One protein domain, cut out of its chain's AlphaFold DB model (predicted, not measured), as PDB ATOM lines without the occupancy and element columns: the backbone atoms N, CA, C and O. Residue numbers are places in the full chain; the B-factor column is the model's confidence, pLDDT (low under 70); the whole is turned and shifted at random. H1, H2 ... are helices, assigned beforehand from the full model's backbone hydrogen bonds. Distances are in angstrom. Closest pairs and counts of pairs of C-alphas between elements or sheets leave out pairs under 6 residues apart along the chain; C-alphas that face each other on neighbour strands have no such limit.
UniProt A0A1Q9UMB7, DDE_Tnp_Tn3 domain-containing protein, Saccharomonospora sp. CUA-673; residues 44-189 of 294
ATOM      1  N   GLY A  44      -0.203 -22.878  21.640       33.12
ATOM      2  CA  GLY A  44      -0.673 -23.376  20.331       33.12
ATOM      3  C   GLY A  44      -1.694 -24.534  20.308       33.12
ATOM      4  O   GLY A  44      -1.959 -25.068  19.235       33.12
ATOM      5  N   GLU A  45      -2.285 -24.916  21.445       36.91
ATOM      6  CA  GLU A  45      -3.278 -26.004  21.557       36.91
ATOM      7  C   GLU A  45      -4.669 -25.479  21.980       36.91
ATOM      8  O   GLU A  45      -5.685 -25.934  21.458       36.91
ATOM      9  N   GLN A  46      -4.728 -24.467  22.861       35.88
ATOM     10  CA  GLN A  46      -5.982 -23.851  23.335       35.88
ATOM     11  C   GLN A  46      -6.712 -23.076  22.225       35.88
ATOM     12  O   GLN A  46      -7.941 -23.067  22.174       35.88
ATOM     13  N   ILE A  47      -5.951 -22.532  21.272       45.69
ATOM     14  CA  ILE A  47      -6.458 -21.832  20.083       45.69
ATOM     15  C   ILE A  47      -7.316 -22.766  19.201       45.69
ATOM     16  O   ILE A  47      -8.219 -22.316  18.503       45.69
ATOM     17  N   ARG A  48      -7.094 -24.089  19.253       53.47
ATOM     18  CA  ARG A  48      -7.744 -25.051  18.344       53.47
ATOM     19  C   ARG A  48      -9.202 -25.345  18.710       53.47
ATOM     20  O   ARG A  48     -10.023 -25.528  17.818       53.47
ATOM     21  N   GLY A  49      -9.527 -25.381  20.005       54.03
ATOM     22  CA  GLY A  49     -10.912 -25.497  20.476       54.03
ATOM     23  C   GLY A  49     -11.682 -24.179  20.352       54.03
ATOM     24  O   GLY A  49     -12.870 -24.202  20.051       54.03
ATOM     25  N   ALA A  50     -10.982 -23.046  20.472       56.81
ATOM     26  CA  ALA A  50     -11.569 -21.713  20.339       56.81
ATOM     27  C   ALA A  50     -12.196 -21.466  18.953       56.81
ATOM     28  O   ALA A  50     -13.210 -20.790  18.848       56.81
ATOM     29  N   VAL A  51     -11.654 -22.076  17.895       67.88
ATOM     30  CA  VAL A  51     -12.258 -22.027  16.553       67.88
ATOM     31  C   VAL A  51     -13.634 -22.694  16.521       67.88
ATOM     32  O   VAL A  51     -14.573 -22.165  15.934       67.88
ATOM     33  N   LEU A  52     -13.764 -23.878  17.127       68.19
ATOM     34  CA  LEU A  52     -15.044 -24.583  17.160       68.19
ATOM     35  C   LEU A  52     -16.051 -23.841  18.048       68.19
ATOM     36  O   LEU A  52     -17.225 -23.786  17.697       68.19
ATOM     37  N   ASP A  53     -15.584 -23.226  19.140       70.88
ATOM     38  CA  ASP A  53     -16.400 -22.320  19.959       70.88
ATOM     39  C   ASP A  53     -16.976 -21.179  19.131       70.88
ATOM     40  O   ASP A  53     -18.160 -20.863  19.236       70.88
ATOM     41  N   GLU A  54     -16.161 -20.594  18.261       69.31
ATOM     42  CA  GLU A  54     -16.581 -19.482  17.426       69.31
ATOM     43  C   GLU A  54     -17.596 -19.888  16.352       69.31
ATOM     44  O   GLU A  54     -18.565 -19.173  16.099       69.31
ATOM     45  N   ILE A  55     -17.413 -21.066  15.749       71.56
ATOM     46  CA  ILE A  55     -18.355 -21.622  14.767       71.56
ATOM     47  C   ILE A  55     -19.694 -21.955  15.435       71.56
ATOM     48  O   ILE A  55     -20.747 -21.662  14.871       71.56
ATOM     49  N   LEU A  56     -19.664 -22.550  16.629       71.56
ATOM     50  CA  LEU A  56     -20.863 -22.913  17.389       71.56
ATOM     51  C   LEU A  56     -21.593 -21.688  17.953       71.56
ATOM     52  O   LEU A  56     -22.820 -21.675  17.992       71.56
ATOM     53  N   GLY A  57     -20.852 -20.654  18.354       61.75
ATOM     54  CA  GLY A  57     -21.380 -19.378  18.836       61.75
ATOM     55  C   GLY A  57     -21.733 -18.379  17.730       61.75
ATOM     56  O   GLY A  57     -22.081 -17.234  18.024       61.75
ATOM     57  N   ASN A  58     -21.631 -18.773  16.457       65.81
ATOM     58  CA  ASN A  58     -21.870 -17.883  15.329       65.81
ATOM     59  C   ASN A  58     -23.355 -17.491  15.233       65.81
ATOM     60  O   ASN A  58     -24.188 -18.247  14.741       65.81
ATOM     61  N   ALA A  59     -23.675 -16.259  15.631       59.75
ATOM     62  CA  ALA A  59     -25.024 -15.693  15.566       59.75
ATOM     63  C   ALA A  59     -25.431 -15.183  14.167       59.75
ATOM     64  O   ALA A  59     -26.422 -14.464  14.029       59.75
ATOM     65  N   THR A  60     -24.647 -15.469  13.123       58.56
ATOM     66  CA  THR A  60     -24.976 -15.041  11.756       58.56
ATOM     67  C   THR A  60     -25.839 -16.073  11.033       58.56
ATOM     68  O   THR A  60     -25.648 -17.274  11.183       58.56
ATOM     69  N   ASP A  61     -26.733 -15.607  10.155       59.66
ATOM     70  CA  ASP A  61     -27.597 -16.464   9.317       59.66
ATOM     71  C   ASP A  61     -26.830 -17.244   8.222       59.66
ATOM     72  O   ASP A  61     -27.424 -17.740   7.262       59.66
ATOM     73  N   LEU A  62     -25.496 -17.278   8.285       58.53
ATOM     74  CA  LEU A  62     -24.650 -17.893   7.273       58.53
ATOM     75  C   LEU A  62     -24.272 -19.310   7.707       58.53
ATOM     76  O   LEU A  62     -23.650 -19.479   8.757       58.53
ATOM     77  N   PRO A  63     -24.607 -20.333   6.899       62.00
ATOM     78  CA  PRO A  63     -24.311 -21.712   7.244       62.00
ATOM     79  C   PRO A  63     -22.807 -21.953   7.107       62.00
ATOM     80  O   PRO A  63     -22.279 -22.100   6.005       62.00
ATOM     81  N   VAL A  64     -22.104 -21.989   8.236       62.97
ATOM     82  CA  VAL A  64     -20.715 -22.446   8.285       62.97
ATOM     83  C   VAL A  64     -20.745 -23.966   8.342       62.97
ATOM     84  O   VAL A  64     -21.273 -24.535   9.285       62.97
ATOM     85  N   THR A  65     -20.215 -24.640   7.326       66.38
ATOM     86  CA  THR A  65     -20.215 -26.116   7.255       66.38
ATOM     87  C   THR A  65     -18.811 -26.710   7.267       66.38
ATOM     88  O   THR A  65     -18.622 -27.880   7.597       66.38
ATOM     89  N   GLU A  66     -17.817 -25.911   6.888       72.75
ATOM     90  CA  GLU A  66     -16.435 -26.326   6.677       72.75
ATOM     91  C   GLU A  66     -15.496 -25.258   7.240       72.75
ATOM     92  O   GLU A  66     -15.723 -24.062   7.046       72.75
ATOM     93  N   HIS A  67     -14.438 -25.692   7.921       75.25
ATOM     94  CA  HIS A  67     -13.386 -24.817   8.417       75.25
ATOM     95  C   HIS A  67     -12.022 -25.294   7.917       75.25
ATOM     96  O   HIS A  67     -11.600 -26.414   8.213       75.25
ATOM     97  N   ALA A  68     -11.333 -24.441   7.161       66.81
ATOM     98  CA  ALA A  68     -10.000 -24.719   6.645       66.81
ATOM     99  C   ALA A  68      -8.924 -24.139   7.572       66.81
ATOM    100  O   ALA A  68      -8.970 -22.958   7.905       66.81
ATOM    101  N   THR A  69      -7.946 -24.961   7.959       65.44
ATOM    102  CA  THR A  69      -6.830 -24.569   8.842       65.44
ATOM    103  C   THR A  69      -5.477 -24.923   8.246       65.44
ATOM    104  O   THR A  69      -5.361 -25.805   7.392       65.44
ATOM    105  N   ASP A  70      -4.421 -24.274   8.728       60.81
ATOM    106  CA  ASP A  70      -3.058 -24.725   8.466       60.81
ATOM    107  C   ASP A  70      -2.695 -25.976   9.275       60.81
ATOM    108  O   ASP A  70      -3.345 -26.344  10.258       60.81
ATOM    109  N   THR A  71      -1.611 -26.642   8.862       51.53
ATOM    110  CA  THR A  71      -1.149 -27.929   9.414       51.53
ATOM    111  C   THR A  71      -1.013 -27.931  10.946       51.53
ATOM    112  O   THR A  71      -1.202 -28.965  11.582       51.53
ATOM    113  N   ALA A  72      -0.777 -26.767  11.558       46.50
ATOM    114  CA  ALA A  72      -0.662 -26.597  13.002       46.50
ATOM    115  C   ALA A  72      -1.980 -26.774  13.792       46.50
ATOM    116  O   ALA A  72      -1.935 -26.703  15.015       46.50
ATOM    117  N   GLY A  73      -3.138 -27.003  13.154       52.12
ATOM    118  CA  GLY A  73      -4.443 -27.217  13.812       52.12
ATOM    119  C   GLY A  73      -4.894 -28.681  13.965       52.12
ATOM    120  O   GLY A  73      -6.001 -28.936  14.432       52.12
ATOM    121  N   GLN A  74      -4.079 -29.654  13.546       61.09
ATOM    122  CA  GLN A  74      -4.525 -31.032  13.301       61.09
ATOM    123  C   GLN A  74      -4.366 -31.972  14.508       61.09
ATOM    124  O   GLN A  74      -3.478 -32.826  14.522       61.09
ATOM    125  N   THR A  75      -5.250 -31.885  15.505       78.81
ATOM    126  CA  THR A  75      -5.356 -32.959  16.513       78.81
ATOM    127  C   THR A  75      -6.475 -33.928  16.162       78.81
ATOM    128  O   THR A  75      -7.503 -33.554  15.595       78.81
ATOM    129  N   LEU A  76      -6.286 -35.198  16.525       86.94
ATOM    130  CA  LEU A  76      -7.304 -36.236  16.344       86.94
ATOM    131  C   LEU A  76      -8.597 -35.872  17.089       86.94
ATOM    132  O   LEU A  76      -9.685 -36.009  16.539       86.94
ATOM    133  N   THR A  77      -8.476 -35.310  18.293       87.50
ATOM    134  CA  THR A  77      -9.616 -34.836  19.085       87.50
ATOM    135  C   THR A  77     -10.405 -33.746  18.362       87.50
ATOM    136  O   THR A  77     -11.628 -33.799  18.347       87.50
ATOM    137  N   VAL A  78      -9.746 -32.779  17.716       85.06
ATOM    138  CA  VAL A  78     -10.449 -31.720  16.973       85.06
ATOM    139  C   VAL A  78     -11.170 -32.301  15.753       85.06
ATOM    140  O   VAL A  78     -12.339 -31.986  15.545       85.06
ATOM    141  N   PHE A  79     -10.548 -33.221  15.005       87.56
ATOM    142  CA  PHE A  79     -11.237 -33.954  13.928       87.56
ATOM    143  C   PHE A  79     -12.497 -34.676  14.425       87.56
ATOM    144  O   PHE A  79     -13.539 -34.621  13.771       87.56
ATOM    145  N   ALA A  80     -12.413 -35.322  15.590       91.56
ATOM    146  CA  ALA A  80     -13.549 -35.989  16.212       91.56
ATOM    147  C   ALA A  80     -14.666 -35.007  16.584       91.56
ATOM    148  O   ALA A  80     -15.821 -35.239  16.234       91.56
ATOM    149  N   LEU A  81     -14.330 -33.900  17.253       90.25
ATOM    150  CA  LEU A  81     -15.309 -32.906  17.694       90.25
ATOM    151  C   LEU A  81     -16.026 -32.235  16.517       90.25
ATOM    152  O   LEU A  81     -17.251 -32.121  16.553       90.25
ATOM    153  N   PHE A  82     -15.304 -31.855  15.458       89.38
ATOM    154  CA  PHE A  82     -15.908 -31.315  14.233       89.38
ATOM    155  C   PHE A  82     -16.901 -32.312  13.627       89.38
ATOM    156  O   PHE A  82     -18.068 -31.981  13.425       89.38
ATOM    157  N   ALA A  83     -16.477 -33.563  13.436       91.00
ATOM    158  CA  ALA A  83     -17.336 -34.585  12.850       91.00
ATOM    159  C   ALA A  83     -18.579 -34.883  13.708       91.00
ATOM    160  O   ALA A  83     -19.676 -35.003  13.166       91.00
ATOM    161  N   LEU A  84     -18.445 -34.963  15.037       92.06
ATOM    162  CA  LEU A  84     -19.580 -35.187  15.943       92.06
ATOM    163  C   LEU A  84     -20.564 -34.012  15.963       92.06
ATOM    164  O   LEU A  84     -21.769 -34.198  16.122       92.06
ATOM    165  N   THR A  85     -20.057 -32.791  15.803       88.50
ATOM    166  CA  THR A  85     -20.890 -31.586  15.750       88.50
ATOM    167  C   THR A  85     -21.465 -31.328  14.352       88.50
ATOM    168  O   THR A  85     -22.341 -30.479  14.199       88.50
ATOM    169  N   GLY A  86     -21.105 -32.133  13.351       86.62
ATOM    170  CA  GLY A  86     -21.625 -32.030  11.986       86.62
ATOM    171  C   GLY A  86     -20.905 -30.996  11.120       86.62
ATOM    172  O   GLY A  86     -21.418 -30.631  10.066       86.62
ATOM    173  N   PHE A  87     -19.725 -30.539  11.540       85.25
ATOM    174  CA  PHE A  87     -18.859 -29.670  10.750       85.25
ATOM    175  C   PHE A  87     -17.701 -30.461  10.142       85.25
ATOM    176  O   PHE A  87     -17.281 -31.501  10.650       85.25
ATOM    177  N   THR A  88     -17.145 -29.947   9.049       83.75
ATOM    178  CA  THR A  88     -15.964 -30.538   8.409       83.75
ATOM    179  C   THR A  88     -14.724 -29.713   8.725       83.75
ATOM    180  O   THR A  88     -14.692 -28.511   8.467       83.75
ATOM    181  N   LEU A  89     -13.689 -30.359   9.265       83.00
ATOM    182  CA  LEU A  89     -12.358 -29.766   9.385       83.00
ATOM    183  C   LEU A  89     -11.551 -30.095   8.123       83.00
ATOM    184  O   LEU A  89     -11.346 -31.271   7.817       83.00
ATOM    185  N   SER A  90     -11.067 -29.068   7.427       83.56
ATOM    186  CA  SER A  90     -10.383 -29.197   6.135       83.56
ATOM    187  C   SER A  90      -8.979 -28.592   6.153       83.56
ATOM    188  O   SER A  90      -8.734 -27.551   5.539       83.56
ATOM    189  N   PRO A  91      -8.027 -29.203   6.877       80.94
ATOM    190  CA  PRO A  91      -6.714 -28.614   7.043       80.94
ATOM    191  C   PRO A  91      -5.825 -28.805   5.808       80.94
ATOM    192  O   PRO A  91      -5.732 -29.909   5.262       80.94
ATOM    193  N   ARG A  92      -5.058 -27.791   5.402       79.44
ATOM    194  CA  ARG A  92      -3.993 -27.998   4.410       79.44
ATOM    195  C   ARG A  92      -2.882 -28.812   5.045       79.44
ATOM    196  O   ARG A  92      -2.186 -28.367   5.959       79.44
ATOM    197  N   ILE A  93      -2.729 -30.032   4.556       72.50
ATOM    198  CA  ILE A  93      -1.652 -30.913   4.974       72.50
ATOM    199  C   ILE A  93      -0.446 -30.632   4.077       72.50
ATOM    200  O   ILE A  93      -0.504 -30.862   2.869       72.50
ATOM    201  N   ARG A  94       0.632 -30.110   4.672       68.81
ATOM    202  CA  ARG A  94       1.905 -29.874   3.977       68.81
ATOM    203  C   ARG A  94       2.672 -31.174   3.735       68.81
ATOM    204  O   ARG A  94       3.151 -31.386   2.630       68.81
ATOM    205  N   ASP A  95       2.760 -32.024   4.756       76.69
ATOM    206  CA  ASP A  95       3.409 -33.334   4.685       76.69
ATOM    207  C   ASP A  95       2.364 -34.442   4.811       76.69
ATOM    208  O   ASP A  95       1.939 -34.819   5.903       76.69
ATOM    209  N   LEU A  96       1.898 -34.916   3.659       76.06
ATOM    210  CA  LEU A  96       0.913 -35.987   3.601       76.06
ATOM    211  C   LEU A  96       1.546 -37.366   3.847       76.06
ATOM    212  O   LEU A  96       0.856 -38.273   4.303       76.06
ATOM    213  N   GLY A  97       2.846 -37.511   3.561       76.44
ATOM    214  CA  GLY A  97       3.591 -38.757   3.743       76.44
ATOM    215  C   GLY A  97       3.823 -39.093   5.215       76.44
ATOM    216  O   GLY A  97       3.844 -40.264   5.580       76.44
ATOM    217  N   GLY A  98       3.903 -38.075   6.075       80.31
ATOM    218  CA  GLY A  98       3.995 -38.238   7.527       80.31
ATOM    219  C   GLY A  98       2.698 -38.678   8.223       80.31
ATOM    220  O   GLY A  98       2.713 -38.952   9.425       80.31
ATOM    221  N   ILE A  99       1.559 -38.752   7.521       84.94
ATOM    222  CA  ILE A  99       0.278 -39.129   8.135       84.94
ATOM    223  C   ILE A  99       0.076 -40.642   8.103       84.94
ATOM    224  O   ILE A  99      -0.073 -41.257   7.053       84.94
ATOM    225  N   THR A 100      -0.083 -41.231   9.288       88.81
ATOM    226  CA  THR A 100      -0.575 -42.604   9.422       88.81
ATOM    227  C   THR A 100      -2.051 -42.683   9.029       88.81
ATOM    228  O   THR A 100      -2.912 -42.077   9.687       88.81
ATOM    229  N   LEU A 101      -2.344 -43.453   7.982       91.81
ATOM    230  CA  LEU A 101      -3.697 -43.844   7.595       91.81
ATOM    231  C   LEU A 101      -4.096 -45.114   8.350       91.81
ATOM    232  O   LEU A 101      -3.264 -45.995   8.574       91.81
ATOM    233  N   HIS A 102      -5.362 -45.205   8.757       93.88
ATOM    234  CA  HIS A 102      -5.821 -46.281   9.630       93.88
ATOM    235  C   HIS A 102      -6.890 -47.169   8.980       93.88
ATOM    236  O   HIS A 102      -7.782 -46.683   8.292       93.88
ATOM    237  N   ARG A 103      -6.830 -48.476   9.250       93.62
ATOM    238  CA  ARG A 103      -7.805 -49.492   8.820       93.62
ATOM    239  C   ARG A 103      -8.715 -49.936   9.970       93.62
ATOM    240  O   ARG A 103      -8.338 -49.857  11.139       93.62
ATOM    241  N   LEU A 104      -9.898 -50.438   9.614       90.06
ATOM    242  CA  LEU A 104     -10.891 -50.989  10.550       90.06
ATOM    243  C   LEU A 104     -10.721 -52.498  10.802       90.06
ATOM    244  O   LEU A 104     -11.238 -53.005  11.790       90.06
ATOM    245  N   GLY A 105     -10.022 -53.209   9.912       85.88
ATOM    246  CA  GLY A 105      -9.849 -54.663   9.965       85.88
ATOM    247  C   GLY A 105      -8.385 -55.094   9.954       85.88
ATOM    248  O   GLY A 105      -7.464 -54.299  10.189       85.88
ATOM    249  N   THR A 106      -8.145 -56.368   9.654       87.31
ATOM    250  CA  THR A 106      -6.776 -56.886   9.583       87.31
ATOM    251  C   THR A 106      -6.035 -56.332   8.362       87.31
ATOM    252  O   THR A 106      -6.628 -55.917   7.360       87.31
ATOM    253  N   CYS A 107      -4.700 -56.327   8.427       86.75
ATOM    254  CA  CYS A 107      -3.863 -55.889   7.305       86.75
ATOM    255  C   CYS A 107      -4.115 -56.737   6.043       86.75
ATOM    256  O   CYS A 107      -4.198 -56.205   4.936       86.75
ATOM    257  N   LYS A 108      -4.308 -58.052   6.220       86.94
ATOM    258  CA  LYS A 108      -4.543 -58.998   5.124       86.94
ATOM    259  C   LYS A 108      -5.862 -58.724   4.402       86.94
ATOM    260  O   LYS A 108      -5.873 -58.641   3.177       86.94
ATOM    261  N   GLU A 109      -6.951 -58.539   5.145       88.19
ATOM    262  CA  GLU A 109      -8.271 -58.219   4.576       88.19
ATOM    263  C   GLU A 109      -8.261 -56.869   3.858       88.19
ATOM    264  O   GLU A 109      -8.772 -56.749   2.746       88.19
ATOM    265  N   THR A 110      -7.626 -55.864   4.469       88.31
ATOM    266  CA  THR A 110      -7.547 -54.508   3.907       88.31
ATOM    267  C   THR A 110      -6.752 -54.501   2.603       88.31
ATOM    268  O   THR A 110      -7.211 -53.948   1.609       88.31
ATOM    269  N   THR A 111      -5.591 -55.160   2.575       88.75
ATOM    270  CA  THR A 111      -4.755 -55.265   1.366       88.75
ATOM    271  C   THR A 111      -5.440 -56.075   0.265       88.75
ATOM    272  O   THR A 111      -5.336 -55.721  -0.904       88.75
ATOM    273  N   SER A 112      -6.198 -57.116   0.627       90.19
ATOM    274  CA  SER A 112      -6.965 -57.906  -0.349       90.19
ATOM    275  C   SER A 112      -8.131 -57.107  -0.945       90.19
ATOM    276  O   SER A 112      -8.397 -57.200  -2.138       90.19
ATOM    277  N   SER A 113      -8.810 -56.300  -0.123       90.06
ATOM    278  CA  SER A 113      -9.950 -55.473  -0.550       90.06
ATOM    279  C   SER A 113      -9.517 -54.237  -1.344       90.06
ATOM    280  O   SER A 113     -10.251 -53.764  -2.208       90.06
ATOM    281  N   PHE A 114      -8.321 -53.711  -1.062       87.94
ATOM    282  CA  PHE A 114      -7.768 -52.519  -1.702       87.94
ATOM    283  C   PHE A 114      -6.344 -52.791  -2.212       87.94
ATOM    284  O   PHE A 114      -5.381 -52.414  -1.543       87.94
ATOM    285  N   PRO A 115      -6.174 -53.376  -3.411       87.12
ATOM    286  CA  PRO A 115      -4.856 -53.788  -3.908       87.12
ATOM    287  C   PRO A 115      -3.831 -52.646  -4.004       87.12
ATOM    288  O   PRO A 115      -2.665 -52.826  -3.675       87.12
ATOM    289  N   ASN A 116      -4.277 -51.451  -4.403       86.50
ATOM    290  CA  ASN A 116      -3.389 -50.309  -4.656       86.50
ATOM    291  C   ASN A 116      -3.183 -49.398  -3.434       86.50
ATOM    292  O   ASN A 116      -2.209 -48.655  -3.382       86.50
ATOM    293  N   ALA A 117      -4.112 -49.412  -2.475       84.88
ATOM    294  CA  ALA A 117      -4.136 -48.464  -1.353       84.88
ATOM    295  C   ALA A 117      -4.087 -49.142   0.024       84.88
ATOM    296  O   ALA A 117      -3.822 -48.482   1.026       84.88
ATOM    297  N   GLY A 118      -4.324 -50.453   0.096       86.06
ATOM    298  CA  GLY A 118      -4.379 -51.201   1.348       86.06
ATOM    299  C   GLY A 118      -3.051 -51.206   2.100       86.06
ATOM    300  O   GLY A 118      -3.049 -51.092   3.323       86.06
ATOM    301  N   SER A 119      -1.929 -51.224   1.375       87.56
ATOM    302  CA  SER A 119      -0.580 -51.122   1.947       87.56
ATOM    303  C   SER A 119      -0.294 -49.766   2.606       87.56
ATOM    304  O   SER A 119       0.542 -49.691   3.504       87.56
ATOM    305  N   LEU A 120      -1.009 -48.705   2.215       88.56
ATOM    306  CA  LEU A 120      -0.869 -47.365   2.797       88.56
ATOM    307  C   LEU A 120      -1.575 -47.247   4.162       88.56
ATOM    308  O   LEU A 120      -1.254 -46.363   4.955       88.56
ATOM    309  N   LEU A 121      -2.534 -48.131   4.455       91.19
ATOM    310  CA  LEU A 121      -3.339 -48.130   5.680       91.19
ATOM    311  C   LEU A 121      -2.639 -48.923   6.792       91.19
ATOM    312  O   LEU A 121      -3.012 -50.057   7.094       91.19
ATOM    313  N   THR A 122      -1.608 -48.337   7.403       90.44
ATOM    314  CA  THR A 122      -0.711 -49.019   8.354       90.44
ATOM    315  C   THR A 122      -1.219 -49.058   9.799       90.44
ATOM    316  O   THR A 122      -0.965 -50.048  10.492       90.44
ATOM    317  N   GLY A 123      -1.968 -48.050  10.253       91.69
ATOM    318  CA  GLY A 123      -2.524 -47.983  11.611       91.69
ATOM    319  C   GLY A 123      -3.845 -48.740  11.758       91.69
ATOM    320  O   GLY A 123      -4.512 -49.007  10.768       91.69
ATOM    321  N   THR A 124      -4.271 -49.057  12.980       94.00
ATOM    322  CA  THR A 124      -5.577 -49.689  13.266       94.00
ATOM    323  C   THR A 124      -6.456 -48.779  14.115       94.00
ATOM    324  O   THR A 124      -5.938 -47.984  14.900       94.00
ATOM    325  N   ILE A 125      -7.774 -48.896  13.951       94.81
ATOM    326  CA  ILE A 125      -8.778 -48.158  14.730       94.81
ATOM    327  C   ILE A 125      -9.478 -49.129  15.675       94.81
ATOM    328  O   ILE A 125      -9.989 -50.159  15.228       94.81
ATOM    329  N   ASP A 126      -9.555 -48.782  16.956       94.69
ATOM    330  CA  ASP A 126     -10.352 -49.545  17.916       94.69
ATOM    331  C   ASP A 126     -11.839 -49.165  17.814       94.69
ATOM    332  O   ASP A 126     -12.332 -48.210  18.419       94.69
ATOM    333  N   THR A 127     -12.572 -49.932  17.010       94.56
ATOM    334  CA  THR A 127     -14.016 -49.734  16.819       94.56
ATOM    335  C   THR A 127     -14.850 -50.157  18.026       94.56
ATOM    336  O   THR A 127     -15.961 -49.650  18.196       94.56
ATOM    337  N   ALA A 128     -14.338 -51.056  18.872       95.62
ATOM    338  CA  ALA A 128     -15.032 -51.487  20.077       95.62
ATOM    339  C   ALA A 128     -15.035 -50.357  21.111       95.62
ATOM    340  O   ALA A 128     -16.089 -50.050  21.675       95.62
ATOM    341  N   LEU A 129     -13.900 -49.670  21.275       94.94
ATOM    342  CA  LEU A 129     -13.799 -48.502  22.143       94.94
ATOM    343  C   LEU A 129     -14.738 -47.378  21.691       94.94
ATOM    344  O   LEU A 129     -15.519 -46.884  22.507       94.94
ATOM    345  N   ILE A 130     -14.740 -47.039  20.394       95.44
ATOM    346  CA  ILE A 130     -15.669 -46.039  19.831       95.44
ATOM    347  C   ILE A 130     -17.120 -46.419  20.143       95.44
ATOM    348  O   ILE A 130     -17.886 -45.582  20.612       95.44
ATOM    349  N   ARG A 131     -17.497 -47.684  19.921       96.44
ATOM    350  CA  ARG A 131     -18.863 -48.163  20.171       96.44
ATOM    351  C   ARG A 131     -19.243 -48.061  21.649       96.44
ATOM    352  O   ARG A 131     -20.340 -47.609  21.954       96.44
ATOM    353  N   SER A 132     -18.346 -48.450  22.554       97.12
ATOM    354  CA  SER A 132     -18.601 -48.436  24.003       97.12
ATOM    355  C   SER A 132     -18.782 -47.037  24.600       97.12
ATOM    356  O   SER A 132     -19.409 -46.905  25.644       97.12
ATOM    357  N   GLN A 133     -18.235 -46.001  23.959       96.75
ATOM    358  CA  GLN A 133     -18.299 -44.608  24.420       96.75
ATOM    359  C   GLN A 133     -19.129 -43.713  23.487       96.75
ATOM    360  O   GLN A 133     -19.098 -42.489  23.619       96.75
ATOM    361  N   TRP A 134     -19.868 -44.301  22.541       96.62
ATOM    362  CA  TRP A 134     -20.574 -43.552  21.501       96.62
ATOM    363  C   TRP A 134     -21.583 -42.556  22.079       96.62
ATOM    364  O   TRP A 134     -21.580 -41.382  21.712       96.62
ATOM    365  N   ASP A 135     -22.385 -42.998  23.045       96.75
ATOM    366  CA  ASP A 135     -23.398 -42.151  23.677       96.75
ATOM    367  C   ASP A 135     -22.767 -40.981  24.446       96.75
ATOM    368  O   ASP A 135     -23.260 -39.856  24.378       96.75
ATOM    369  N   GLU A 136     -21.635 -41.203  25.117       94.88
ATOM    370  CA  GLU A 136     -20.898 -40.148  25.825       94.88
ATOM    371  C   GLU A 136     -20.272 -39.137  24.855       94.88
ATOM    372  O   GLU A 136     -20.312 -37.928  25.094       94.88
ATOM    373  N   MET A 137     -19.763 -39.598  23.709       95.00
ATOM    374  CA  MET A 137     -19.296 -38.717  22.636       95.00
ATOM    375  C   MET A 137     -20.434 -37.854  22.069       95.00
ATOM    376  O   MET A 137     -20.239 -36.659  21.834       95.00
ATOM    377  N   LEU A 138     -21.629 -38.424  21.882       94.81
ATOM    378  CA  LEU A 138     -22.806 -37.675  21.434       94.81
ATOM    379  C   LEU A 138     -23.291 -36.671  22.488       94.81
ATOM    380  O   LEU A 138     -23.612 -35.536  22.136       94.81
ATOM    381  N   ARG A 139     -23.296 -37.040  23.775       94.38
ATOM    382  CA  ARG A 139     -23.619 -36.126  24.889       94.38
ATOM    383  C   ARG A 139     -22.648 -34.956  24.960       94.38
ATOM    384  O   ARG A 139     -23.073 -33.815  25.153       94.38
ATOM    385  N   LEU A 140     -21.358 -35.215  24.752       91.75
ATOM    386  CA  LEU A 140     -20.349 -34.168  24.663       91.75
ATOM    387  C   LEU A 140     -20.644 -33.226  23.492       91.75
ATOM    388  O   LEU A 140     -20.682 -32.012  23.673       91.75
ATOM    389  N   ALA A 141     -20.911 -33.774  22.306       90.94
ATOM    390  CA  ALA A 141     -21.220 -32.982  21.118       90.94
ATOM    391  C   ALA A 141     -22.501 -32.150  21.274       90.94
ATOM    392  O   ALA A 141     -22.538 -30.993  20.857       90.94
ATOM    393  N   ALA A 142     -23.530 -32.707  21.917       89.94
ATOM    394  CA  ALA A 142     -24.737 -31.976  22.282       89.94
ATOM    395  C   ALA A 142     -24.422 -30.837  23.262       89.94
ATOM    396  O   ALA A 142     -24.851 -29.710  23.037       89.94
ATOM    397  N   SER A 143     -23.617 -31.092  24.298       90.44
ATOM    398  CA  SER A 143     -23.216 -30.064  25.271       90.44
ATOM    399  C   SER A 143     -22.494 -28.890  24.609       90.44
ATOM    400  O   SER A 143     -22.734 -27.742  24.976       90.44
ATOM    401  N   LEU A 144     -21.661 -29.172  23.602       87.00
ATOM    402  CA  LEU A 144     -21.018 -28.144  22.783       87.00
ATOM    403  C   LEU A 144     -22.046 -27.370  21.945       87.00
ATOM    404  O   LEU A 144     -22.059 -26.144  21.968       87.00
ATOM    405  N   LYS A 145     -22.944 -28.072  21.241       84.75
ATOM    406  CA  LYS A 145     -23.977 -27.448  20.395       84.75
ATOM    407  C   LYS A 145     -24.945 -26.550  21.158       84.75
ATOM    408  O   LYS A 145     -25.354 -25.526  20.627       84.75
ATOM    409  N   TYR A 146     -25.313 -26.937  22.373       84.69
ATOM    410  CA  TYR A 146     -26.224 -26.169  23.223       84.69
ATOM    411  C   TYR A 146     -25.503 -25.135  24.103       84.69
ATOM    412  O   TYR A 146     -26.146 -24.471  24.909       84.69
ATOM    413  N   GLY A 147     -24.179 -24.986  23.969       82.19
ATOM    414  CA  GLY A 147     -23.405 -23.990  24.714       82.19
ATOM    415  C   GLY A 147     -23.252 -24.285  26.211       82.19
ATOM    416  O   GLY A 147     -22.881 -23.397  26.973       82.19
ATOM    417  N   HIS A 148     -23.508 -25.519  26.657       85.00
ATOM    418  CA  HIS A 148     -23.289 -25.933  28.049       85.00
ATOM    419  C   HIS A 148     -21.801 -26.074  28.398       85.00
ATOM    420  O   HIS A 148     -21.428 -26.016  29.568       85.00
ATOM    421  N   ALA A 149     -20.949 -26.274  27.392       84.56
ATOM    422  CA  ALA A 149     -19.500 -26.294  27.529       84.56
ATOM    423  C   ALA A 149     -18.841 -25.714  26.276       84.56
ATOM    424  O   ALA A 149     -19.360 -25.877  25.172       84.56
ATOM    425  N   THR A 150     -17.673 -25.095  26.442       79.69
ATOM    426  CA  THR A 150     -16.845 -24.656  25.315       79.69
ATOM    427  C   THR A 150     -15.918 -25.785  24.855       79.69
ATOM    428  O   THR A 150     -15.367 -26.544  25.658       79.69
ATOM    429  N   ALA A 151     -15.726 -25.911  23.549       79.25
ATOM    430  CA  ALA A 151     -14.781 -26.798  22.899       79.25
ATOM    431  C   ALA A 151     -13.346 -26.544  23.373       79.25
ATOM    432  O   ALA A 151     -12.618 -27.506  23.608       79.25
ATOM    433  N   SER A 152     -12.937 -25.290  23.588       77.69
ATOM    434  CA  SER A 152     -11.642 -24.953  24.203       77.69
ATOM    435  C   SER A 152     -11.458 -25.586  25.588       77.69
ATOM    436  O   SER A 152     -10.431 -26.223  25.848       77.69
ATOM    437  N   LEU A 153     -12.467 -25.489  26.461       80.94
ATOM    438  CA  LEU A 153     -12.448 -26.094  27.795       80.94
ATOM    439  C   LEU A 153     -12.428 -27.620  27.706       80.94
ATOM    440  O   LEU A 153     -11.634 -28.271  28.389       80.94
ATOM    441  N   VAL A 154     -13.271 -28.193  26.846       83.12
ATOM    442  CA  VAL A 154     -13.347 -29.640  26.620       83.12
ATOM    443  C   VAL A 154     -12.009 -30.184  26.130       83.12
ATOM    444  O   VAL A 154     -11.493 -31.129  26.720       83.12
ATOM    445  N   VAL A 155     -11.403 -29.573  25.111       81.75
ATOM    446  CA  VAL A 155     -10.093 -29.982  24.582       81.75
ATOM    447  C   VAL A 155      -9.026 -29.897  25.674       81.75
ATOM    448  O   VAL A 155      -8.312 -30.875  25.897       81.75
ATOM    449  N   SER A 156      -8.965 -28.787  26.417       79.62
ATOM    450  CA  SER A 156      -8.021 -28.612  27.532       79.62
ATOM    451  C   SER A 156      -8.159 -29.724  28.585       79.62
ATOM    452  O   SER A 156      -7.178 -30.369  28.971       79.62
ATOM    453  N   LYS A 157      -9.396 -30.031  28.993       82.31
ATOM    454  CA  LYS A 157      -9.687 -31.069  29.990       82.31
ATOM    455  C   LYS A 157      -9.384 -32.475  29.469       82.31
ATOM    456  O   LYS A 157      -8.795 -33.282  30.184       82.31
ATOM    457  N   LEU A 158      -9.734 -32.775  28.220       81.12
ATOM    458  CA  LEU A 158      -9.441 -34.068  27.599       81.12
ATOM    459  C   LEU A 158      -7.936 -34.309  27.480       81.12
ATOM    460  O   LEU A 158      -7.496 -35.434  27.694       81.12
ATOM    461  N   HIS A 159      -7.133 -33.276  27.212       75.50
ATOM    462  CA  HIS A 159      -5.676 -33.405  27.208       75.50
ATOM    463  C   HIS A 159      -5.125 -33.727  28.599       75.50
ATOM    464  O   HIS A 159      -4.350 -34.680  28.733       75.50
ATOM    465  N   ALA A 160      -5.576 -33.001  29.627       77.69
ATOM    466  CA  ALA A 160      -5.147 -33.211  31.010       77.69
ATOM    467  C   ALA A 160      -5.442 -34.637  31.519       77.69
ATOM    468  O   ALA A 160      -4.648 -35.206  32.268       77.69
ATOM    469  N   PHE A 161      -6.546 -35.244  31.072       72.69
ATOM    470  CA  PHE A 161      -6.992 -36.572  31.515       72.69
ATOM    471  C   PHE A 161      -6.901 -37.667  30.436       72.69
ATOM    472  O   PHE A 161      -7.436 -38.762  30.620       72.69
ATOM    473  N   SER A 162      -6.189 -37.411  29.335       69.25
ATOM    474  CA  SER A 162      -6.204 -38.232  28.109       69.25
ATOM    475  C   SER A 162      -5.895 -39.717  28.318       69.25
ATOM    476  O   SER A 162      -6.531 -40.569  27.706       69.25
ATOM    477  N   ARG A 163      -4.959 -40.060  29.212       68.88
ATOM    478  CA  ARG A 163      -4.597 -41.467  29.485       68.88
ATOM    479  C   ARG A 163      -5.556 -42.190  30.433       68.88
ATOM    480  O   ARG A 163      -5.493 -43.409  30.519       68.88
ATOM    481  N   ARG A 164      -6.382 -41.452  31.179       74.88
ATOM    482  CA  ARG A 164      -7.251 -41.994  32.240       74.88
ATOM    483  C   ARG A 164      -8.728 -42.023  31.848       74.88
ATOM    484  O   ARG A 164      -9.516 -42.656  32.536       74.88
ATOM    485  N   SER A 165      -9.109 -41.328  30.778       87.06
ATOM    486  CA  SER A 165     -10.497 -41.210  30.335       87.06
ATOM    487  C   SER A 165     -10.764 -42.081  29.108       87.06
ATOM    488  O   SER A 165     -10.198 -41.838  28.042       87.06
ATOM    489  N   ALA A 166     -11.678 -43.046  29.247       91.19
ATOM    490  CA  ALA A 166     -12.160 -43.860  28.129       91.19
ATOM    491  C   ALA A 166     -12.785 -42.993  27.020       91.19
ATOM    492  O   ALA A 166     -12.542 -43.232  25.842       91.19
ATOM    493  N   LEU A 167     -13.507 -41.928  27.393       91.38
ATOM    494  CA  LEU A 167     -14.066 -40.954  26.453       91.38
ATOM    495  C   LEU A 167     -12.971 -40.235  25.650       91.38
ATOM    496  O   LEU A 167     -13.084 -40.107  24.433       91.38
ATOM    497  N   ALA A 168     -11.896 -39.784  26.306       89.88
ATOM    498  CA  ALA A 168     -10.791 -39.122  25.612       89.88
ATOM    499  C   ALA A 168     -10.102 -40.061  24.611       89.88
ATOM    500  O   ALA A 168      -9.798 -39.654  23.492       89.88
ATOM    501  N   GLN A 169      -9.902 -41.326  24.988       91.69
ATOM    502  CA  GLN A 169      -9.335 -42.340  24.099       91.69
ATOM    503  C   GLN A 169     -10.276 -42.653  22.927       91.69
ATOM    504  O   GLN A 169      -9.831 -42.675  21.781       91.69
ATOM    505  N   ALA A 170     -11.580 -42.795  23.178       94.25
ATOM    506  CA  ALA A 170     -12.578 -43.008  22.133       94.25
ATOM    507  C   ALA A 170     -12.640 -41.842  21.131       94.25
ATOM    508  O   ALA A 170     -12.703 -42.071  19.923       94.25
ATOM    509  N   LEU A 171     -12.538 -40.593  21.603       92.25
ATOM    510  CA  LEU A 171     -12.444 -39.414  20.735       92.25
ATOM    511  C   LEU A 171     -11.182 -39.438  19.869       92.25
ATOM    512  O   LEU A 171     -11.240 -39.070  18.699       92.25
ATOM    513  N   VAL A 172     -10.049 -39.892  20.405       91.50
ATOM    514  CA  VAL A 172      -8.819 -40.053  19.620       91.50
ATOM    515  C   VAL A 172      -8.992 -41.130  18.545       91.50
ATOM    516  O   VAL A 172      -8.642 -40.877  17.392       91.50
ATOM    517  N   GLU A 173      -9.570 -42.289  18.876       94.31
ATOM    518  CA  GLU A 173      -9.853 -43.364  17.909       94.31
ATOM    519  C   GLU A 173     -10.815 -42.911  16.806       94.31
ATOM    520  O   GLU A 173     -10.551 -43.101  15.616       94.31
ATOM    521  N   TYR A 174     -11.891 -42.216  17.172       95.00
ATOM    522  CA  TYR A 174     -12.810 -41.628  16.203       95.00
ATOM    523  C   TYR A 174     -12.128 -40.545  15.352       95.00
ATOM    524  O   TYR A 174     -12.328 -40.465  14.140       95.00
ATOM    525  N   GLY A 175     -11.239 -39.757  15.955       92.56
ATOM    526  CA  GLY A 175     -10.399 -38.791  15.256       92.56
ATOM    527  C   GLY A 175      -9.497 -39.430  14.200       92.56
ATOM    528  O   GLY A 175      -9.339 -38.870  13.113       92.56
ATOM    529  N   LYS A 176      -8.934 -40.618  14.472       93.69
ATOM    530  CA  LYS A 176      -8.121 -41.378  13.500       93.69
ATOM    531  C   LYS A 176      -8.945 -41.770  12.281       93.69
ATOM    532  O   LYS A 176      -8.457 -41.632  11.155       93.69
ATOM    533  N   LEU A 177     -10.188 -42.208  12.497       94.50
ATOM    534  CA  LEU A 177     -11.130 -42.520  11.423       94.50
ATOM    535  C   LEU A 177     -11.382 -41.291  10.545       94.50
ATOM    536  O   LEU A 177     -11.152 -41.337   9.337       94.50
ATOM    537  N   GLN A 178     -11.788 -40.180  11.160       93.38
ATOM    538  CA  GLN A 178     -12.140 -38.956  10.440       93.38
ATOM    539  C   GLN A 178     -10.950 -38.364   9.685       93.38
ATOM    540  O   GLN A 178     -11.071 -38.015   8.511       93.38
ATOM    541  N   ARG A 179      -9.765 -38.333  10.310       91.69
ATOM    542  CA  ARG A 179      -8.537 -37.873   9.650       91.69
ATOM    543  C   ARG A 179      -8.147 -38.774   8.478       91.69
ATOM    544  O   ARG A 179      -7.697 -38.264   7.457       91.69
ATOM    545  N   THR A 180      -8.332 -40.091   8.598       92.19
ATOM    546  CA  THR A 180      -8.057 -41.033   7.500       92.19
ATOM    547  C   THR A 180      -9.013 -40.800   6.329       92.19
ATOM    548  O   THR A 180      -8.559 -40.673   5.196       92.19
ATOM    549  N   ILE A 181     -10.319 -40.655   6.590       92.12
ATOM    550  CA  ILE A 181     -11.315 -40.328   5.555       92.12
ATOM    551  C   ILE A 181     -10.964 -39.005   4.868       92.12
ATOM    552  O   ILE A 181     -10.977 -38.922   3.639       92.12
ATOM    553  N   TYR A 182     -10.618 -37.981   5.651       90.62
ATOM    554  CA  TYR A 182     -10.193 -36.688   5.128       90.62
ATOM    555  C   TYR A 182      -8.961 -36.811   4.222       90.62
ATOM    556  O   TYR A 182      -8.990 -36.331   3.092       90.62
ATOM    557  N   ALA A 183      -7.904 -37.486   4.683       90.25
ATOM    558  CA  ALA A 183      -6.663 -37.643   3.928       90.25
ATOM    559  C   ALA A 183      -6.880 -38.393   2.604       90.25
ATOM    560  O   ALA A 183      -6.361 -37.976   1.570       90.25
ATOM    561  N   LEU A 184      -7.699 -39.450   2.610       89.94
ATOM    562  CA  LEU A 184      -8.049 -40.194   1.398       89.94
ATOM    563  C   LEU A 184      -8.840 -39.335   0.401       89.94
ATOM    564  O   LEU A 184      -8.531 -39.341  -0.788       89.94
ATOM    565  N   ARG A 185      -9.814 -38.543   0.872       90.38
ATOM    566  CA  ARG A 185     -10.549 -37.587   0.020       90.38
ATOM    567  C   ARG A 185      -9.632 -36.510  -0.544       90.38
ATOM    568  O   ARG A 185      -9.705 -36.203  -1.727       90.38
ATOM    569  N   TYR A 186      -8.749 -35.975   0.293       88.62
ATOM    570  CA  TYR A 186      -7.762 -34.980  -0.110       88.62
ATOM    571  C   TYR A 186      -6.802 -35.530  -1.176       88.62
ATOM    572  O   TYR A 186      -6.401 -34.793  -2.066       88.62
ATOM    573  N   LEU A 187      -6.456 -36.820  -1.136       87.44
ATOM    574  CA  LEU A 187      -5.649 -37.468  -2.177       87.44
ATOM    575  C   LEU A 187      -6.405 -37.679  -3.486       87.44
ATOM    576  O   LEU A 187      -5.847 -37.435  -4.553       87.44
ATOM    577  N   ALA A 188      -7.643 -38.158  -3.395       89.38
ATOM    578  CA  ALA A 188      -8.410 -38.603  -4.552       89.38
ATOM    579  C   ALA A 188      -9.049 -37.451  -5.344       89.38
ATOM    580  O   ALA A 188      -9.194 -37.561  -6.559       89.38
ATOM    581  N   ASP A 189      -9.437 -36.359  -4.679       91.12
ATOM    582  CA  ASP A 189     -10.200 -35.269  -5.291       91.12
ATOM    583  C   ASP A 189      -9.365 -33.985  -5.424       91.12
ATOM    584  O   ASP A 189      -9.099 -33.250  -4.466       91.12
TER     585      ASP A 189
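What this domain is: This is residues 44 to 189 of the 294 residues of the protein "DDE_Tnp_Tn3 domain-containing protein" of Saccharomonospora sp. CUA-673 (UniProt A0A1Q9UMB7). What is the main picture? The long helix H7 is a spine with H2 packed across its middle; H1, H5 and H6 gather round H2, H4 packs near H7's beginning, and H3 sits off the other side of H7 in a loop-rich lobe. What is it made of? The printed part has 146 residues with seven named helices, H1 to H7 in order, and no named strand: all helix, compact, radius of gyration of the C-alphas 15.7 A, spans 47 by 33 by 27 A.

How they stand to each other: Which helices form a bundle? H1, residues 46 to 56, H2, residues 76 to 85, and H6, residues 151 to 160, do, side by side. H1 touches H6, closest C-alphas Gly 49 and Ser 152, 3.8 A. What stands across H2? H7, residues 166 to 188, touches it about perpendicular at 87 degrees, closest C-alphas Leu 76 and Gly 175, 4.2 A. What of the others? H3, residues 107 to 113, touches no helix. H7 touches H4, residues 127 to 132, with residues 166 to 174 alone, closest C-alphas Ile 130 and Ala 170, 4.9 A. H5, residues 134 to 145, touches H2, closest C-alphas Thr 85 and Ala 141, 5.6 A. Are the backbones regularly paired? Every O i to N i+4 pair is within hydrogen-bond range in H2 to H7, and 6 of 7 in H1.

Where its parts are: Where does H1 begin? C-alpha 46 is at (-5.982, -23.851, 23.335). Where does H7 end? C-alpha 188 is at (-8.410, -38.603, -4.552), 33.3 A from C-alpha 166.

The domain as a whole: Which links are long? H1 to H2, H2 to H3 and H3 to H4 are; the printed part has no cut. Where is confidence low? Residues under 70 include 44 to 52 and 57 to 65.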